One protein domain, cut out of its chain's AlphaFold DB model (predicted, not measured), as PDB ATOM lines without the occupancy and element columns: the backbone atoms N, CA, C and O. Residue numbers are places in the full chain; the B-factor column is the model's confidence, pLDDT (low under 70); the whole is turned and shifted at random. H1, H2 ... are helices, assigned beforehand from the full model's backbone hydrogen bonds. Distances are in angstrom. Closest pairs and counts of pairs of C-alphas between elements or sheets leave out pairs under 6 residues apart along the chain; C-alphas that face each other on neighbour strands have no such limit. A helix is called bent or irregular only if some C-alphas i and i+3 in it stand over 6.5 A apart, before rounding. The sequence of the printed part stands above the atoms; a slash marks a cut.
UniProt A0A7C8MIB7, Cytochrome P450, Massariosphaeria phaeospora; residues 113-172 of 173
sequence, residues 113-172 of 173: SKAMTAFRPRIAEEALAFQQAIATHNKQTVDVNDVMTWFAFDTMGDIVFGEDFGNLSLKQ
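AT A GLANCE: This is residues 113 to 172 of the 173 residues of the protein "Cytochrome P450" of Massariosphaeria phaeospora (UniProt A0A7C8MIB7). A long helix, H1, kinked near residue 121, and a second helix, H2, form a helical hairpin; after H2 the chain folds back, and short H3 packs on both. The printed part has 60 residues, with three named helices in the order H1, H2, H3 and no named strand: all helix. It is a rod spanning 40 by 17 by 16 A, only just compact, close to loose, with a radius of gyration of the C-alphas of 12.1 A.

IN THESE COORDINATES: Find C-alpha 113 at (307.940, 233.387, 211.225); from there H1 runs 34.3 A to residue 136. It is only just irregular, with C-alphas 118 and 121 6.9 A apart. H2, residues 144 to 161, covers 24.8 A. H3, residues 167 to 170, ends at C-alpha 170, (285.135, 243.048, 191.112).

HOW THE PARTS SIT: H1, with residues 119 to 130 alone, touches H2 at a tilt of 37 degrees, only just steep, opposite ways; look at their closest C-alphas, Ile 123 and Thr 155, 6.1 A apart. H3 touches residues 129 to 133 of H1 alone, closest at the C-alphas of Phe 130 and Leu 168, 6.5 A, and residues 147 to 154 of H2 alone, closest at those of Trp 150 and Asn 167, 5.2 A. Each O i to N i+4 pair is within hydrogen-bond range in H2, 18 of 20 in H1; H3 is too short for one.

THE WHOLE: The farthest C-alphas, Lys 114 and Gln 140, are 40.0 A apart. The printed part has no cut; the link from H1 to H2 is short and that from H2 to H3 tight. Look for pLDDT under 70 at residues 138 to 139 and 170 to 172.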
ATOM      1  N   SER A 113     307.125 232.390 211.943       94.38
ATOM      2  CA  SER A 113     307.940 233.387 211.225       94.38
ATOM      3  C   SER A 113     308.280 232.961 209.792       94.38
ATOM      4  O   SER A 113     308.366 233.797 208.892       94.38
ATOM      5  N   LYS A 114     308.446 231.650 209.563       94.62
ATOM      6  CA  LYS A 114     308.686 231.084 208.230       94.62
ATOM      7  C   LYS A 114     307.464 231.264 207.325       94.62
ATOM      8  O   LYS A 114     307.621 231.756 206.212       94.62
ATOM      9  N   ALA A 115     306.273 230.903 207.807       92.38
ATOM     10  CA  ALA A 115     305.028 231.094 207.063       92.38
ATOM     11  C   ALA A 115     304.767 232.584 206.793       92.38
ATOM     12  O   ALA A 115     304.499 232.963 205.659       92.38
ATOM     13  N   MET A 116     304.988 233.448 207.787       92.69
ATOM     14  CA  MET A 116     304.820 234.894 207.629       92.69
ATOM     15  C   MET A 116     305.760 235.491 206.570       92.69
ATOM     16  O   MET A 116     305.363 236.346 205.781       92.69
ATOM     17  N   THR A 117     307.002 235.001 206.500       95.50
ATOM     18  CA  THR A 117     307.954 235.398 205.451       95.50
ATOM     19  C   THR A 117     307.473 234.963 204.064       95.50
ATOM     20  O   THR A 117     307.639 235.710 203.104       95.50
ATOM     21  N   ALA A 118     306.851 233.785 203.963       93.00
ATOM     22  CA  ALA A 118     306.280 233.277 202.718       93.00
ATOM     23  C   ALA A 118     305.006 234.030 202.288       93.00
ATOM     24  O   ALA A 118     304.776 234.186 201.093       93.00
ATOM     25  N   PHE A 119     304.203 234.533 203.231       94.12
ATOM     26  CA  PHE A 119     303.001 235.323 202.931       94.12
ATOM     27  C   PHE A 119     303.306 236.762 202.518       94.12
ATOM     28  O   PHE A 119     302.550 237.352 201.756       94.12
ATOM     29  N   ARG A 120     304.426 237.326 202.980       94.19
ATOM     30  CA  ARG A 120     304.823 238.711 202.695       94.19
ATOM     31  C   ARG A 120     304.699 239.143 201.220       94.19
ATOM     32  O   ARG A 120     304.133 240.213 201.014       94.19
ATOM     33  N   PRO A 121     305.223 238.411 200.214       95.06
ATOM     34  CA  PRO A 121     305.080 238.820 198.814       95.06
ATOM     35  C   PRO A 121     303.616 238.871 198.363       95.06
ATOM     36  O   PRO A 121     303.232 239.830 197.709       95.06
ATOM     37  N   ARG A 122     302.789 237.915 198.793       93.12
ATOM     38  CA  ARG A 122     301.362 237.850 198.447       93.12
ATOM     39  C   ARG A 122     300.581 239.026 199.037       93.12
ATOM     40  O   ARG A 122     299.877 239.732 198.335       93.12
ATOM     41  N   ILE A 123     300.827 239.340 200.312       94.25
ATOM     42  CA  ILE A 123     300.257 240.532 200.963       94.25
ATOM     43  C   ILE A 123     300.689 241.819 200.238       94.25
ATOM     44  O   ILE A 123     299.932 242.784 200.178       94.25
ATOM     45  N   ALA A 124     301.915 241.862 199.707       94.75
ATOM     46  CA  ALA A 124     302.389 243.018 198.954       94.75
ATOM     47  C   ALA A 124     301.667 243.170 197.605       94.75
ATOM     48  O   ALA A 124     301.401 244.301 197.206       94.75
ATOM     49  N   GLU A 125     301.319 242.071 196.932       92.19
ATOM     50  CA  GLU A 125     300.497 242.090 195.715       92.19
ATOM     51  C   GLU A 125     299.093 242.641 196.007       92.19
ATOM     52  O   GLU A 125     298.661 243.586 195.345       92.19
ATOM     53  N   GLU A 126     298.449 242.174 197.079       91.50
ATOM     54  CA  GLU A 126     297.156 242.707 197.535       91.50
ATOM     55  C   GLU A 126     297.234 244.195 197.907       91.50
ATOM     56  O   GLU A 126     296.338 244.986 197.609       91.50
ATOM     57  N   ALA A 127     298.338 244.625 198.525       93.06
ATOM     58  CA  ALA A 127     298.542 246.029 198.874       93.06
ATOM     59  C   ALA A 127     298.706 246.918 197.627       93.06
ATOM     60  O   ALA A 127     298.277 248.076 197.627       93.06
ATOM     61  N   LEU A 128     299.303 246.390 196.555       92.31
ATOM     62  CA  LEU A 128     299.384 247.078 195.267       92.31
ATOM     63  C   LEU A 128     298.007 247.167 194.602       92.31
ATOM     64  O   LEU A 128     297.656 248.237 194.100       92.31
ATOM     65  N   ALA A 129     297.208 246.097 194.641       88.81
ATOM     66  CA  ALA A 129     295.829 246.108 194.152       88.81
ATOM     67  C   ALA A 129     294.972 247.130 194.918       88.81
ATOM     68  O   ALA A 129     294.275 247.945 194.314       88.81
ATOM     69  N   PHE A 130     295.114 247.180 196.244       90.50
ATOM     70  CA  PHE A 130     294.493 248.189 197.101       90.50
ATOM     71  C   PHE A 130     294.883 249.620 196.699       90.50
ATOM     72  O   PHE A 130     294.022 250.490 196.550       90.50
ATOM     73  N   GLN A 131     296.175 249.874 196.461       89.81
ATOM     74  CA  GLN A 131     296.644 251.183 196.000       89.81
ATOM     75  C   GLN A 131     296.033 251.560 194.640       89.81
ATOM     76  O   GLN A 131     295.649 252.713 194.436       89.81
ATOM     77  N   GLN A 132     295.939 250.605 193.713       87.81
ATOM     78  CA  GLN A 132     295.344 250.819 192.392       87.81
ATOM     79  C   GLN A 132     293.839 251.094 192.477       87.81
ATOM     80  O   GLN A 132     293.356 252.007 191.803       87.81
ATOM     81  N   ALA A 133     293.111 250.377 193.336       84.38
ATOM     82  CA  ALA A 133     291.690 250.617 193.580       84.38
ATOM     83  C   ALA A 133     291.444 252.059 194.058       84.38
ATOM     84  O   ALA A 133     290.591 252.761 193.519       84.38
ATOM     85  N   ILE A 134     292.271 252.560 194.983       86.50
ATOM     86  CA  ILE A 134     292.191 253.955 195.447       86.50
ATOM     87  C   ILE A 134     292.561 254.944 194.334       86.50
ATOM     88  O   ILE A 134     291.901 255.970 194.171       86.50
ATOM     89  N   ALA A 135     293.611 254.663 193.559       85.56
ATOM     90  CA  ALA A 135     294.053 255.549 192.481       85.56
ATOM     91  C   ALA A 135     292.997 255.699 191.368       85.56
ATOM     92  O   ALA A 135     292.874 256.772 190.772       85.56
ATOM     93  N   THR A 136     292.215 254.647 191.118       81.31
ATOM     94  CA  THR A 136     291.174 254.611 190.079       81.31
ATOM     95  C   THR A 136     290.012 255.561 190.383       81.31
ATOM     96  O   THR A 136     289.409 256.102 189.458       81.31
ATOM     97  N   HIS A 137     289.775 255.898 191.656       74.44
ATOM     98  CA  HIS A 137     288.710 256.817 192.071       74.44
ATOM     99  C   HIS A 137     288.892 258.287 191.633       74.44
ATOM    100  O   HIS A 137     288.075 259.129 191.993       74.44
ATOM    101  N   ASN A 138     289.926 258.630 190.852       67.62
ATOM    102  CA  ASN A 138     290.074 259.893 190.104       67.62
ATOM    103  C   ASN A 138     289.580 261.162 190.846       67.62
ATOM    104  O   ASN A 138     288.782 261.942 190.322       67.62
ATOM    105  N   LYS A 139     290.084 261.375 192.073       68.56
ATOM    106  CA  LYS A 139     289.781 262.511 192.977       68.56
ATOM    107  C   LYS A 139     288.394 262.512 193.639       68.56
ATOM    108  O   LYS A 139     288.024 263.517 194.246       68.56
ATOM    109  N   GLN A 140     287.643 261.422 193.561       79.31
ATOM    110  CA  GLN A 140     286.439 261.238 194.364       79.31
ATOM    111  C   GLN A 140     286.797 260.776 195.778       79.31
ATOM    112  O   GLN A 140     287.858 260.200 196.027       79.31
ATOM    113  N   THR A 141     285.915 261.072 196.727       83.69
ATOM    114  CA  THR A 141     286.033 260.585 198.102       83.69
ATOM    115  C   THR A 141     285.741 259.091 198.156       83.69
ATOM    116  O   THR A 141     284.781 258.636 197.538       83.69
ATOM    117  N   VAL A 142     286.533 258.362 198.936       84.06
ATOM    118  CA  VAL A 142     286.448 256.908 199.093       84.06
ATOM    119  C   VAL A 142     286.128 256.597 200.550       84.06
ATOM    120  O   VAL A 142     286.738 257.189 201.446       84.06
ATOM    121  N   ASP A 143     285.193 255.678 200.800       87.56
ATOM    122  CA  ASP A 143     284.989 255.151 202.150       87.56
ATOM    123  C   ASP A 143     286.124 254.181 202.491       87.56
ATOM    124  O   ASP A 143     286.226 253.075 201.959       87.56
ATOM    125  N   VAL A 144     287.007 254.614 203.390       88.44
ATOM    126  CA  VAL A 144     288.168 253.826 203.816       88.44
ATOM    127  C   VAL A 144     287.740 252.519 204.482       88.44
ATOM    128  O   VAL A 144     288.460 251.530 204.363       88.44
ATOM    129  N   ASN A 145     286.586 252.473 205.157       91.06
ATOM    130  CA  ASN A 145     286.134 251.251 205.819       91.06
ATOM    131  C   ASN A 145     285.846 250.149 204.804       91.06
ATOM    132  O   ASN A 145     286.239 249.005 205.030       91.06
ATOM    133  N   ASP A 146     285.209 250.491 203.686       88.69
ATOM    134  CA  ASP A 146     284.857 249.528 202.646       88.69
ATOM    135  C   ASP A 146     286.111 248.989 201.958       88.69
ATOM    136  O   ASP A 146     286.323 247.776 201.925       88.69
ATOM    137  N   VAL A 147     287.000 249.879 201.510       88.75
ATOM    138  CA  VAL A 147     288.211 249.461 200.789       88.75
ATOM    139  C   VAL A 147     289.165 248.676 201.695       88.75
ATOM    140  O   VAL A 147     289.725 247.665 201.273       88.75
ATOM    141  N   MET A 148     289.312 249.071 202.966       92.06
ATOM    142  CA  MET A 148     290.094 248.296 203.939       92.06
ATOM    143  C   MET A 148     289.457 246.940 204.240       92.06
ATOM    144  O   MET A 148     290.174 245.963 204.454       92.06
ATOM    145  N   THR A 149     288.123 246.863 204.254       92.75
ATOM    146  CA  THR A 149     287.408 245.598 204.438       92.75
ATOM    147  C   THR A 149     287.671 244.664 203.261       92.75
ATOM    148  O   THR A 149     288.011 243.508 203.488       92.75
ATOM    149  N   TRP A 150     287.582 245.150 202.020       91.38
ATOM    150  CA  TRP A 150     287.874 244.350 200.824       91.38
ATOM    151  C   TRP A 150     289.314 243.851 200.813       91.38
ATOM    152  O   TRP A 150     289.529 242.649 200.698       91.38
ATOM    153  N   PHE A 151     290.278 244.740 201.069       93.25
ATOM    154  CA  PHE A 151     291.685 244.364 201.198       93.25
ATOM    155  C   PHE A 151     291.907 243.289 202.268       93.25
ATOM    156  O   PHE A 151     292.612 242.311 202.029       93.25
ATOM    157  N   ALA A 152     291.287 243.430 203.444       94.38
ATOM    158  CA  ALA A 152     291.413 242.442 204.509       94.38
ATOM    159  C   ALA A 152     290.793 241.086 204.130       94.38
ATOM    160  O   ALA A 152     291.359 240.050 204.478       94.38
ATOM    161  N   PHE A 153     289.652 241.082 203.430       93.44
ATOM    162  CA  PHE A 153     289.003 239.854 202.970       93.44
ATOM    163  C   PHE A 153     289.809 239.139 201.887       93.44
ATOM    164  O   PHE A 153     290.001 237.935 202.026       93.44
ATOM    165  N   ASP A 154     290.306 239.851 200.874       93.81
ATOM    166  CA  ASP A 154     291.106 239.258 199.791       93.81
ATOM    167  C   ASP A 154     292.446 238.749 200.335       93.81
ATOM    168  O   ASP A 154     292.779 237.580 200.169       93.81
ATOM    169  N   THR A 155     293.136 239.554 201.156       94.38
ATOM    170  CA  THR A 155     294.395 239.140 201.802       94.38
ATOM    171  C   THR A 155     294.216 237.895 202.675       94.38
ATOM    172  O   THR A 155     295.029 236.970 202.633       94.38
ATOM    173  N   MET A 156     293.170 237.847 203.506       93.38
ATOM    174  CA  MET A 156     292.910 236.669 204.338       93.38
ATOM    175  C   MET A 156     292.398 235.482 203.517       93.38
ATOM    176  O   MET A 156     292.700 234.345 203.876       93.38
ATOM    177  N   GLY A 157     291.660 235.732 202.435       93.25
ATOM    178  CA  GLY A 157     291.235 234.735 201.457       93.25
ATOM    179  C   GLY A 157     292.427 234.015 200.851       93.25
ATOM    180  O   GLY A 157     292.560 232.794 200.960       93.25
ATOM    181  N   ASP A 158     293.371 234.802 200.351       92.00
ATOM    182  CA  ASP A 158     294.582 234.311 199.730       92.00
ATOM    183  C   ASP A 158     295.459 233.558 200.750       92.00
ATOM    184  O   ASP A 158     295.867 232.414 200.527       92.00
ATOM    185  N   ILE A 159     295.686 234.116 201.943       91.38
ATOM    186  CA  ILE A 159     296.512 233.459 202.972       91.38
ATOM    187  C   ILE A 159     295.892 232.150 203.479       91.38
ATOM    188  O   ILE A 159     296.616 231.169 203.667       91.38
ATOM    189  N   VAL A 160     294.584 232.132 203.757       90.31
ATOM    190  CA  VAL A 160     293.922 231.006 204.439       90.31
ATOM    191  C   VAL A 160     293.425 229.948 203.459       90.31
ATOM    192  O   VAL A 160     293.555 228.758 203.748       90.31
ATOM    193  N   PHE A 161     292.862 230.361 202.325       90.56
ATOM    194  CA  PHE A 161     292.237 229.472 201.343       90.56
ATOM    195  C   PHE A 161     293.052 229.326 200.056       90.56
ATOM    196  O   PHE A 161     292.816 228.382 199.307       90.56
ATOM    197  N   GLY A 162     294.044 230.193 199.823       90.25
ATOM    198  CA  GLY A 162     294.797 230.195 198.567       90.25
ATOM    199  C   GLY A 162     293.996 230.754 197.395       90.25
ATOM    200  O   GLY A 162     294.287 230.400 196.255       90.25
ATOM    201  N   GLU A 163     292.970 231.557 197.676       87.88
ATOM    202  CA  GLU A 163     292.033 232.080 196.689       87.88
ATOM    203  C   GLU A 163     291.859 233.588 196.872       87.88
ATOM    204  O   GLU A 163     291.585 234.055 197.978       87.88
ATOM    205  N   ASP A 164     291.994 234.329 195.774       85.44
ATOM    206  CA  ASP A 164     291.600 235.732 195.702       85.44
ATOM    207  C   ASP A 164     290.083 235.808 195.477       85.44
ATOM    208  O   ASP A 164     289.553 235.285 194.492       85.44
ATOM    209  N   PHE A 165     289.371 236.453 196.401       87.00
ATOM    210  CA  PHE A 165     287.928 236.664 196.282       87.00
ATOM    211  C   PHE A 165     287.574 237.834 195.358       87.00
ATOM    212  O   PHE A 165     286.395 238.049 195.061       87.00
ATOM    213  N   GLY A 166     288.578 238.583 194.902       85.56
ATOM    214  CA  GLY A 166     288.455 239.663 193.949       85.56
ATOM    215  C   GLY A 166     287.593 240.807 194.460       85.56
ATOM    216  O   GLY A 166     286.973 241.493 193.654       85.56
ATOM    217  N   ASN A 167     287.488 241.042 195.769       86.06
ATOM    218  CA  ASN A 167     286.693 242.163 196.267       86.06
ATOM    219  C   ASN A 167     287.275 243.507 195.809       86.06
ATOM    220  O   ASN A 167     286.506 244.406 195.474       86.06
ATOM    221  N   LEU A 168     288.601 243.631 195.731       82.56
ATOM    222  CA  LEU A 168     289.290 244.818 195.218       82.56
ATOM    223  C   LEU A 168     289.165 244.991 193.693       82.56
ATOM    224  O   LEU A 168     289.258 246.114 193.200       82.56
ATOM    225  N   SER A 169     288.947 243.909 192.938       72.75
ATOM    226  CA  SER A 169     288.891 243.924 191.468       72.75
ATOM    227  C   SER A 169     287.464 243.926 190.902       72.75
ATOM    228  O   SER A 169     287.194 244.614 189.920       72.75
ATOM    229  N   LEU A 170     286.537 243.194 191.525       59.00
ATOM    230  CA  LEU A 170     285.135 243.048 191.112       59.00
ATOM    231  C   LEU A 170     284.252 244.194 191.607       59.00
ATOM    232  O   LEU A 170     283.255 244.515 190.961       59.00
ATOM    233  N   LYS A 171     284.599 244.818 192.739       57.16
ATOM    234  CA  LYS A 171     283.901 246.001 193.265       57.16
ATOM    235  C   LYS A 171     284.649 247.280 192.924       57.16
ATOM    236  O   LYS A 171     284.837 248.139 193.779       57.16
ATOM    237  N   GLN A 172     285.067 247.407 191.666       51.44
ATOM    238  CA  GLN A 172     285.405 248.717 191.119       51.44
ATOM    239  C   GLN A 172     284.167 249.613 191.273       51.44
ATOM    240  O   GLN A 172     283.173 249.437 190.568       51.44
TER     241      GLN A 172